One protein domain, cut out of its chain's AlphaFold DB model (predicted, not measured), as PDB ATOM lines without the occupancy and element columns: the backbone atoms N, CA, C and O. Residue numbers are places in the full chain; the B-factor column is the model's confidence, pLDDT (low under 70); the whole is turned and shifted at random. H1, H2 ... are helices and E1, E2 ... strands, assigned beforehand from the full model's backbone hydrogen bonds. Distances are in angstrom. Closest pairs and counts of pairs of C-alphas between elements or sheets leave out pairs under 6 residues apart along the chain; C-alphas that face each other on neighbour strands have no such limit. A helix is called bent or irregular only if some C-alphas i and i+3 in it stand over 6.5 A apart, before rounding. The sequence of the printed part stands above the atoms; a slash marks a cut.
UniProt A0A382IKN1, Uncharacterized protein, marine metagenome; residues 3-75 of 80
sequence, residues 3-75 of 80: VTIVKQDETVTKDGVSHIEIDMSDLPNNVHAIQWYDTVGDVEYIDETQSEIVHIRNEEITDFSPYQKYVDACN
ATOM      1  N   VAL A   3     -20.779   1.824 -32.773       97.69
ATOM      2  CA  VAL A   3     -20.203   2.973 -32.060       97.69
ATOM      3  C   VAL A   3     -20.061   2.675 -30.577       97.69
ATOM      4  O   VAL A   3     -20.901   2.011 -29.976       97.69
ATOM      5  N   THR A   4     -18.984   3.167 -29.984       98.06
ATOM      6  CA  THR A   4     -18.816   3.258 -28.535       98.06
ATOM      7  C   THR A   4     -18.292   4.643 -28.203       98.06
ATOM      8  O   THR A   4     -17.240   5.036 -28.698       98.06
ATOM      9  N   ILE A   5     -19.041   5.380 -27.397       98.00
ATOM     10  CA  ILE A   5     -18.684   6.692 -26.864       98.00
ATOM     11  C   ILE A   5     -18.343   6.476 -25.397       98.00
ATOM     12  O   ILE A   5     -19.181   5.947 -24.673       98.00
ATOM     13  N   VAL A   6     -17.151   6.869 -24.960       97.25
ATOM     14  CA  VAL A   6     -16.731   6.809 -23.554       97.25
ATOM     15  C   VAL A   6     -16.480   8.236 -23.090       97.25
ATOM     16  O   VAL A   6     -15.535   8.878 -23.548       97.25
ATOM     17  N   LYS A   7     -17.344   8.743 -22.201       95.25
ATOM     18  CA  LYS A   7     -17.341  10.159 -21.799       95.25
ATOM     19  C   LYS A   7     -16.053  10.547 -21.083       95.25
ATOM     20  O   LYS A   7     -15.478  11.585 -21.383       95.25
ATOM     21  N   GLN A   8     -15.613   9.719 -20.135       92.75
ATOM     22  CA  GLN A   8     -14.434  10.003 -19.311       92.75
ATOM     23  C   GLN A   8     -13.136  10.046 -20.128       92.75
ATOM     24  O   GLN A   8     -12.228  10.798 -19.787       92.75
ATOM     25  N   ASP A   9     -13.088   9.276 -21.215       95.19
ATOM     26  CA  ASP A   9     -11.926   9.187 -22.099       95.19
ATOM     27  C   ASP A   9     -12.028  10.150 -23.293       95.19
ATOM     28  O   ASP A   9     -11.159  10.129 -24.164       95.19
ATOM     29  N   GLU A  10     -13.111  10.934 -23.392       96.06
ATOM     30  CA  GLU A  10     -13.418  11.804 -24.540       96.06
ATOM     31  C   GLU A  10     -13.239  11.083 -25.888       96.06
ATOM     32  O   GLU A  10     -12.770  11.646 -26.881       96.06
ATOM     33  N   THR A  11     -13.584   9.791 -25.910       97.44
ATOM     34  CA  THR A  11     -13.250   8.882 -27.005       97.44
ATOM     35  C   THR A  11     -14.505   8.367 -27.689       97.44
ATOM     36  O   THR A  11     -15.423   7.852 -27.049       97.44
ATOM     37  N   VAL A  12     -14.518   8.440 -29.018       97.75
ATOM     38  CA  VAL A  12     -15.522   7.811 -29.876       97.75
ATOM     39  C   VAL A  12     -14.835   6.757 -30.728       97.75
ATOM     40  O   VAL A  12     -13.975   7.061 -31.548       97.75
ATOM     41  N   THR A  13     -15.232   5.501 -30.565       97.19
ATOM     42  CA  THR A  13     -14.838   4.415 -31.462       97.19
ATOM     43  C   THR A  13     -15.964   4.143 -32.441       97.19
ATOM     44  O   THR A  13     -17.038   3.712 -32.032       97.19
ATOM     45  N   LYS A  14     -15.722   4.378 -33.731       95.12
ATOM     46  CA  LYS A  14     -16.663   4.166 -34.833       95.12
ATOM     47  C   LYS A  14     -16.117   3.084 -35.757       95.12
ATOM     48  O   LYS A  14     -15.033   3.228 -36.310       95.12
ATOM     49  N   ASP A  15     -16.858   1.990 -35.902       94.00
ATOM     50  CA  ASP A  15     -16.522   0.848 -36.762       94.00
ATOM     51  C   ASP A  15     -15.076   0.333 -36.559       94.00
ATOM     52  O   ASP A  15     -14.400  -0.092 -37.493       94.00
ATOM     53  N   GLY A  16     -14.600   0.368 -35.306       91.75
ATOM     54  CA  GLY A  16     -13.262  -0.085 -34.909       91.75
ATOM     55  C   GLY A  16     -12.157   0.976 -34.979       91.75
ATOM     56  O   GLY A  16     -11.020   0.667 -34.635       91.75
ATOM     57  N   VAL A  17     -12.469   2.209 -35.385       93.88
ATOM     58  CA  VAL A  17     -11.529   3.340 -35.400       93.88
ATOM     59  C   VAL A  17     -11.838   4.282 -34.245       93.88
ATOM     60  O   VAL A  17     -12.960   4.770 -34.131       93.88
ATOM     61  N   SER A  18     -10.854   4.528 -33.383       95.44
ATOM     62  CA  SER A  18     -10.989   5.414 -32.224       95.44
ATOM     63  C   SER A  18     -10.525   6.834 -32.543       95.44
ATOM     64  O   SER A  18      -9.438   7.037 -33.080       95.44
ATOM     65  N   HIS A  19     -11.346   7.803 -32.157       94.88
ATOM     66  CA  HIS A  19     -11.091   9.235 -32.209       94.88
ATOM     67  C   HIS A  19     -11.122   9.766 -30.776       94.88
ATOM     68  O   HIS A  19     -12.039   9.435 -30.027       94.88
ATOM     69  N   ILE A  20     -10.118  10.550 -30.400       95.31
ATOM     70  CA  ILE A  20      -9.939  11.083 -29.042       95.31
ATOM     71  C   ILE A  20     -10.186  12.594 -29.015       95.31
ATOM     72  O   ILE A  20     -10.257  13.225 -30.071       95.31
ATOM     73  N   GLU A  21     -10.275  13.163 -27.810       94.38
ATOM     74  CA  GLU A  21     -10.477  14.601 -27.565       94.38
ATOM     75  C   GLU A  21     -11.791  15.154 -28.160       94.38
ATOM     76  O   GLU A  21     -11.874  16.315 -28.586       94.38
ATOM     77  N   ILE A  22     -12.825  14.316 -28.225       95.50
ATOM     78  CA  ILE A  22     -14.161  14.716 -28.662       95.50
ATOM     79  C   ILE A  22     -14.856  15.441 -27.506       95.50
ATOM     80  O   ILE A  22     -14.991  14.890 -26.417       95.50
ATOM     81  N   ASP A  23     -15.333  16.664 -27.746       94.88
ATOM     82  CA  ASP A  23     -16.064  17.428 -26.731       94.88
ATOM     83  C   ASP A  23     -17.397  16.742 -26.399       94.88
ATOM     84  O   ASP A  23     -18.281  16.601 -27.249       94.88
ATOM     85  N   MET A  24     -17.519  16.312 -25.144       95.81
ATOM     86  CA  MET A  24     -18.701  15.667 -24.567       95.81
ATOM     87  C   MET A  24     -19.170  16.384 -23.298       95.81
ATOM     88  O   MET A  24     -19.836  15.790 -22.445       95.81
ATOM     89  N   SER A  25     -18.807  17.660 -23.146       95.06
ATOM     90  CA  SER A  25     -19.136  18.474 -21.970       95.06
ATOM     91  C   SER A  25     -20.640  18.642 -21.737       95.06
ATOM     92  O   SER A  25     -21.067  18.974 -20.631       95.06
ATOM     93  N   ASP A  26     -21.452  18.383 -22.758       96.00
ATOM     94  CA  ASP A  26     -22.904  18.454 -22.696       96.00
ATOM     95  C   ASP A  26     -23.579  17.130 -22.283       96.00
ATOM     96  O   ASP A  26     -24.773  17.129 -21.970       96.00
ATOM     97  N   LEU A  27     -22.840  16.011 -22.241       95.94
ATOM     98  CA  LEU A  27     -23.361  14.767 -21.677       95.94
ATOM     99  C   LEU A  27     -23.528  14.904 -20.158       95.94
ATOM    100  O   LEU A  27     -22.639  15.429 -19.479       95.94
ATOM    101  N   PRO A  28     -24.617  14.362 -19.581       94.44
ATOM    102  CA  PRO A  28     -24.765  14.286 -18.135       94.44
ATOM    103  C   PRO A  28     -23.564  13.592 -17.480       94.44
ATOM    104  O   PRO A  28     -23.040  12.609 -18.000       94.44
ATOM    105  N   ASN A  29     -23.136  14.079 -16.312       91.31
ATOM    106  CA  ASN A  29     -21.958  13.533 -15.624       91.31
ATOM    107  C   ASN A  29     -22.100  12.065 -15.225       91.31
ATOM    108  O   ASN A  29     -21.102  11.365 -15.144       91.31
ATOM    109  N   ASN A  30     -23.329  11.594 -15.033       92.81
ATOM    110  CA  ASN A  30     -23.604  10.205 -14.708       92.81
ATOM    111  C   ASN A  30     -23.644   9.280 -15.935       92.81
ATOM    112  O   ASN A  30     -23.968   8.112 -15.765       92.81
ATOM    113  N   VAL A  31     -23.376   9.763 -17.152       95.06
ATOM    114  CA  VAL A  31     -23.215   8.907 -18.339       95.06
ATOM    115  C   VAL A  31     -21.758   8.482 -18.437       95.06
ATOM    116  O   VAL A  31     -20.870   9.323 -18.549       95.06
ATOM    117  N   HIS A  32     -21.516   7.176 -18.426       95.44
ATOM    118  CA  HIS A  32     -20.184   6.612 -18.602       95.44
ATOM    119  C   HIS A  32     -19.904   6.302 -20.067       95.44
ATOM    120  O   HIS A  32     -18.921   6.792 -20.631       95.44
ATOM    121  N   ALA A  33     -20.802   5.539 -20.691       97.06
ATOM    122  CA  ALA A  33     -20.656   5.128 -22.073       97.06
ATOM    123  C   ALA A  33     -21.993   5.080 -22.815       97.06
ATOM    124  O   ALA A  33     -23.057   4.910 -22.225       97.06
ATOM    125  N   ILE A  34     -21.924   5.230 -24.135       98.25
ATOM    126  CA  ILE A  34     -23.040   4.994 -25.051       98.25
ATOM    127  C   ILE A  34     -22.546   4.021 -26.113       98.25
ATOM    128  O   ILE A  34     -21.574   4.298 -26.818       98.25
ATOM    129  N   GLN A  35     -23.204   2.877 -26.233       97.75
ATOM    130  CA  GLN A  35     -22.839   1.813 -27.162       97.75
ATOM    131  C   GLN A  35     -23.958   1.629 -28.175       97.75
ATOM    132  O   GLN A  35     -25.126   1.612 -27.809       97.75
ATOM    133  N   TRP A  36     -23.616   1.492 -29.452       98.31
ATOM    134  CA  TRP A  36     -24.583   1.323 -30.530       98.31
ATOM    135  C   TRP A  36     -24.215   0.155 -31.437       98.31
ATOM    136  O   TRP A  36     -23.085   0.041 -31.924       98.31
ATOM    137  N   TYR A  37     -25.208  -0.689 -31.698       96.88
ATOM    138  CA  TYR A  37     -25.114  -1.935 -32.445       96.88
ATOM    139  C   TYR A  37     -26.120  -1.941 -33.595       96.88
ATOM    140  O   TYR A  37     -27.040  -2.755 -33.639       96.88
ATOM    141  N   ASP A  38     -25.921  -1.034 -34.550       94.56
ATOM    142  CA  ASP A  38     -26.724  -0.871 -35.766       94.56
ATOM    143  C   ASP A  38     -28.162  -0.370 -35.538       94.56
ATOM    144  O   ASP A  38     -28.515   0.672 -36.088       94.56
ATOM    145  N   THR A  39     -28.973  -1.080 -34.754       96.56
ATOM    146  CA  THR A  39     -30.405  -0.789 -34.534       96.56
ATOM    147  C   THR A  39     -30.802  -0.675 -33.066       96.56
ATOM    148  O   THR A  39     -31.931  -0.295 -32.767       96.56
ATOM    149  N   VAL A  40     -29.914  -1.063 -32.158       97.75
ATOM    150  CA  VAL A  40     -30.128  -1.046 -30.711       97.75
ATOM    151  C   VAL A  40     -28.809  -0.711 -30.035       97.75
ATOM    152  O   VAL A  40     -27.740  -0.938 -30.606       97.75
ATOM    153  N   GLY A  41     -28.869  -0.177 -28.831       97.88
ATOM    154  CA  GLY A  41     -27.700   0.168 -28.053       97.88
ATOM    155  C   GLY A  41     -28.020   0.293 -26.580       97.88
ATOM    156  O   GLY A  41     -29.140   0.022 -26.162       97.88
ATOM    157  N   ASP A  42     -27.043   0.770 -25.825       98.06
ATOM    158  CA  ASP A  42     -27.141   0.949 -24.385       98.06
ATOM    159  C   ASP A  42     -26.513   2.284 -23.986       98.06
ATOM    160  O   ASP A  42     -25.445   2.657 -24.482       98.06
ATOM    161  N   VAL A  43     -27.158   2.991 -23.062       98.19
ATOM    162  CA  VAL A  43     -26.537   4.067 -22.289       98.19
ATOM    163  C   VAL A  43     -26.176   3.506 -20.926       98.19
ATOM    164  O   VAL A  43     -27.043   3.102 -20.149       98.19
ATOM    165  N   GLU A  44     -24.888   3.492 -20.638       96.19
ATOM    166  CA  GLU A  44     -24.334   3.045 -19.375       96.19
ATOM    167  C   GLU A  44     -24.197   4.233 -18.427       96.19
ATOM    168  O   GLU A  44     -23.558   5.242 -18.746       96.19
ATOM    169  N   TYR A  45     -24.800   4.109 -17.247       94.25
ATOM    170  CA  TYR A  45     -24.752   5.138 -16.220       94.25
ATOM    171  C   TYR A  45     -23.881   4.713 -15.041       94.25
ATOM    172  O   TYR A  45     -23.871   3.543 -14.644       94.25
ATOM    173  N   ILE A  46     -23.227   5.698 -14.436       91.25
ATOM    174  CA  ILE A  46     -22.408   5.558 -13.233       91.25
ATOM    175  C   ILE A  46     -22.922   6.439 -12.100       91.25
ATOM    176  O   ILE A  46     -23.536   7.483 -12.327       91.25
ATOM    177  N   ASP A  47     -22.662   6.003 -10.872       84.88
ATOM    178  CA  ASP A  47     -22.858   6.784  -9.658       84.88
ATOM    179  C   ASP A  47     -21.488   7.140  -9.073       84.88
ATOM    180  O   ASP A  47     -20.652   6.261  -8.857       84.88
ATOM    181  N   GLU A  48     -21.271   8.429  -8.821       69.56
ATOM    182  CA  GLU A  48     -20.056   8.973  -8.203       69.56
ATOM    183  C   GLU A  48     -20.258   9.292  -6.709       69.56
ATOM    184  O   GLU A  48     -19.440   9.969  -6.088       69.56
ATOM    185  N   THR A  49     -21.351   8.830  -6.086       68.38
ATOM    186  CA  THR A  49     -21.621   9.065  -4.654       68.38
ATOM    187  C   THR A  49     -20.595   8.422  -3.712       68.38
ATOM    188  O   THR A  49     -20.594   8.723  -2.515       68.38
ATOM    189  N   GLN A  50     -19.698   7.576  -4.223       53.34
ATOM    190  CA  GLN A  50     -18.596   6.971  -3.479       53.34
ATOM    191  C   GLN A  50     -17.258   7.288  -4.156       53.34
ATOM    192  O   GLN A  50     -17.208   7.664  -5.321       53.34
ATOM    193  N   SER A  51     -16.145   7.114  -3.440       61.19
ATOM    194  CA  SER A  51     -14.774   7.262  -3.967       61.19
ATOM    195  C   SER A  51     -14.411   6.269  -5.089       61.19
ATOM    196  O   SER A  51     -13.239   6.126  -5.427       61.19
ATOM    197  N   GLU A  52     -15.398   5.556  -5.625       72.69
ATOM    198  CA  GLU A  52     -15.303   4.530  -6.650       72.69
ATOM    199  C   GLU A  52     -16.442   4.747  -7.650       72.69
ATOM    200  O   GLU A  52     -17.578   5.016  -7.257       72.69
ATOM    201  N   ILE A  53     -16.134   4.613  -8.940       72.44
ATOM    202  CA  ILE A  53     -17.140   4.607 -10.003       72.44
ATOM    203  C   ILE A  53     -17.916   3.294  -9.895       72.44
ATOM    204  O   ILE A  53     -17.338   2.215 -10.031       72.44
ATOM    205  N   VAL A  54     -19.228   3.383  -9.671       78.94
ATOM    206  CA  VAL A  54     -20.116   2.215  -9.657       78.94
ATOM    207  C   VAL A  54     -21.041   2.279 -10.864       78.94
ATOM    208  O   VAL A  54     -21.816   3.220 -11.007       78.94
ATOM    209  N   HIS A  55     -20.995   1.254 -11.713       77.88
ATOM    210  CA  HIS A  55     -21.933   1.094 -12.822       77.88
ATOM    211  C   HIS A  55     -23.299   0.682 -12.272       77.88
ATOM    212  O   HIS A  55     -23.425  -0.353 -11.614       77.88
ATOM    213  N   ILE A  56     -24.315   1.511 -12.505       80.19
ATOM    214  CA  ILE A  56     -25.620   1.380 -11.837       80.19
ATOM    215  C   ILE A  56     -26.727   0.871 -12.751       80.19
ATOM    216  O   ILE A  56     -27.664   0.238 -12.264       80.19
ATOM    217  N   ARG A  57     -26.667   1.151 -14.055       83.12
ATOM    218  CA  ARG A  57     -27.689   0.708 -15.011       83.12
ATOM    219  C   ARG A  57     -27.202   0.830 -16.450       83.12
ATOM    220  O   ARG A  57     -26.512   1.792 -16.779       83.12
ATOM    221  N   ASN A  58     -27.687  -0.081 -17.285       90.38
ATOM    222  CA  ASN A  58     -27.712   0.083 -18.731       90.38
ATOM    223  C   ASN A  58     -29.159   0.370 -19.136       90.38
ATOM    224  O   ASN A  58     -30.077  -0.326 -18.697       90.38
ATOM    225  N   GLU A  59     -29.361   1.429 -19.908       95.88
ATOM    226  CA  GLU A  59     -30.648   1.775 -20.503       95.88
ATOM    227  C   GLU A  59     -30.592   1.473 -21.996       95.88
ATOM    228  O   GLU A  59     -29.806   2.090 -22.715       95.88
ATOM    229  N   GLU A  60     -31.416   0.529 -22.455       97.75
ATOM    230  CA  GLU A  60     -31.510   0.214 -23.879       97.75
ATOM    231  C   GLU A  60     -32.006   1.443 -24.654       97.75
ATOM    232  O   GLU A  60     -33.015   2.060 -24.301       97.75
ATOM    233  N   ILE A  61     -31.325   1.767 -25.748       98.19
ATOM    234  CA  ILE A  61     -31.744   2.778 -26.714       98.19
ATOM    235  C   ILE A  61     -32.053   2.121 -28.056       98.19
ATOM    236  O   ILE A  61     -31.350   1.227 -28.520       98.19
ATOM    237  N   THR A  62     -33.102   2.605 -28.715       98.00
ATOM    238  CA  THR A  62     -33.491   2.198 -30.080       98.00
ATOM    239  C   THR A  62     -33.373   3.343 -31.084       98.00
ATOM    240  O   THR A  62     -33.607   3.154 -32.277       98.00
ATOM    241  N   ASP A  63     -32.962   4.524 -30.615       97.44
ATOM    242  CA  ASP A  63     -32.625   5.680 -31.434       97.44
ATOM    243  C   ASP A  63     -31.273   6.249 -30.994       97.44
ATOM    244  O   ASP A  63     -31.075   6.614 -29.835       97.44
ATOM    245  N   PHE A  64     -30.345   6.325 -31.944       97.62
ATOM    246  CA  PHE A  64     -29.010   6.875 -31.738       97.62
ATOM    247  C   PHE A  64     -28.908   8.354 -32.133       97.62
ATOM    248  O   PHE A  64     -27.888   8.995 -31.872       97.62
ATOM    249  N   SER A  65     -29.951   8.926 -32.744       97.31
ATOM    250  CA  SER A  65     -29.935  10.300 -33.256       97.31
ATOM    251  C   SER A  65     -29.474  11.367 -32.245       97.31
ATOM    252  O   SER A  65     -28.741  12.267 -32.667       97.31
ATOM    253  N   PRO A  66     -29.755  11.270 -30.923       97.56
ATOM    254  CA  PRO A  66     -29.266  12.250 -29.948       97.56
ATOM    255  C   PRO A  66     -27.735  12.315 -29.825       97.56
ATOM    256  O   PRO A  66     -27.190  13.337 -29.403       97.56
ATOM    257  N   TYR A  67     -27.037  11.240 -30.198       97.19
ATOM    258  CA  TYR A  67     -25.592  11.073 -30.023       97.19
ATOM    259  C   TYR A  67     -24.807  11.188 -31.338       97.19
ATOM    260  O   TYR A  67     -23.575  11.172 -31.331       97.19
ATOM    261  N   GLN A  68     -25.498  11.347 -32.471       96.38
ATOM    262  CA  GLN A  68     -24.887  11.364 -33.805       96.38
ATOM    263  C   GLN A  68     -23.802  12.443 -33.953       96.38
ATOM    264  O   GLN A  68     -22.770  12.201 -34.573       96.38
ATOM    265  N   LYS A  69     -23.970  13.593 -33.295       96.00
ATOM    266  CA  LYS A  69     -23.002  14.700 -33.333       96.00
ATOM    267  C   LYS A  69     -21.576  14.317 -32.911       96.00
ATOM    268  O   LYS A  69     -20.626  14.891 -33.432       96.00
ATOM    269  N   TYR A  70     -21.405  13.349 -32.005       96.25
ATOM    270  CA  TYR A  70     -20.073  12.906 -31.572       96.25
ATOM    271  C   TYR A  70     -19.382  12.081 -32.665       96.25
ATOM    272  O   TYR A  70     -18.172  12.164 -32.849       96.25
ATOM    273  N   VAL A  71     -20.163  11.322 -33.440       95.19
ATOM    274  CA  VAL A  71     -19.690  10.598 -34.626       95.19
ATOM    275  C   VAL A  71     -19.393  11.564 -35.772       95.19
ATOM    276  O   VAL A  71     -18.448  11.345 -36.531       95.19
ATOM    277  N   ASP A  72     -20.181  12.628 -35.906       94.44
ATOM    278  CA  ASP A  72     -19.967  13.653 -36.926       94.44
ATOM    279  C   ASP A  72     -18.657  14.410 -36.665       94.44
ATOM    280  O   ASP A  72     -17.850  14.541 -37.583       94.44
ATOM    281  N   ALA A  73     -18.378  14.754 -35.401       92.62
ATOM    282  CA  ALA A  73     -17.116  15.364 -34.968       92.62
ATOM    283  C   ALA A  73     -15.870  14.506 -35.268       92.62
ATOM    284  O   ALA A  73     -14.769  15.038 -35.376       92.62
ATOM    285  N   CYS A  74     -16.020  13.187 -35.443       88.38
ATOM    286  CA  CYS A  74     -14.918  12.298 -35.827       88.38
ATOM    287  C   CYS A  74     -14.504  12.433 -37.301       88.38
ATOM    288  O   CYS A  74     -13.379  12.080 -37.647       88.38
ATOM    289  N   ASN A  75     -15.414  12.879 -38.178       73.81
ATOM    290  CA  ASN A  75     -15.159  12.989 -39.622       73.81
ATOM    291  C   ASN A  75     -14.688  14.395 -40.028       73.81
ATOM    292  O   ASN A  75     -14.394  14.618 -41.201       73.81
TER     293      ASN A  75
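Overview. This is residues 3 to 75 of the 80 residues of an uncharacterized protein of marine metagenome (UniProt A0A382IKN1). What is the main picture? One twisted wall of six antiparallel strands has a single short helix, H1, lying across one face near its E3, E2 and E1 end, while the E5 and E6 end has no helix over it. The long link of residues 20 to 30 loops from E3 to E4 on the same side as H1, and the other face bears no named helix. What are the parts? The printed part has 73 residues with six named strands and then one helix, E1 E2 E3 E4 E5 E6 H1, in sheet order E3 E2 E1 E4 E5 E6; the class is mixed, helices and strands. How large is it? It is compact, with a radius of gyration of the C-alphas of 12.1 A and spans of 37 by 26 by 21 A.

Arrangement. How is the sheet joined? E1, residues 3 to 6, and E4, residues 31 to 37, are antiparallel neighbours at 172 degrees, with N 5 and O 34 2.8 A apart. E2, residues 11 to 14, forms hairpins with E1, N 13 to O 4 at 2.8 A, and with edge strand E3, residues 17 to 19, N 14 to O 17 at 2.8 A. E5, residues 40 to 47, forms hairpins with E4, N 35 to O 42 at 2.9 A, and with edge strand E6, residues 54 to 61, N 43 to O 59 at 2.8 A. Which named patterns occur? E1 E2 E3 and E4 E5 E6 are meanders, each strand the antiparallel neighbour of the one before; E1 E2 E3 E4 is a Greek key, a meander whose first strand also neighbours the fourth. Where is the helix? H1, residues 65 to 73, is on the sheet at a height of 9.6 A, across the strands at 81 degrees to E2 on the local plane; its closest C-alphas to E2 are Val 71 and Val 12, 6.9 A apart. Its backbone has 2 of 5 O i to N i+4 pairs and 4 of 6 O i to N i+3 pairs within hydrogen-bond range.

Along the chain. Where do the elements begin and end? E1 begins at C-alpha 3, (-20.203, 2.973, -32.060), and H1 ends at C-alpha 73, (-17.116, 15.364, -34.968). How long are they? E5 measures 23.6 A, E6 20.7 A, E4 17.9 A and H1 13.9 A; H1 is irregular, with C-alphas 66 and 69 7.5 A apart.

Size, cuts and confidence. How far does it reach? The two C-alphas farthest apart, those of Gln 50 and Asn 75, are 36.8 A apart. Is it unbroken and confident? The printed part has no cut, its one long link is E3 to E4, and residues 48 to 51 are under pLDDT 70.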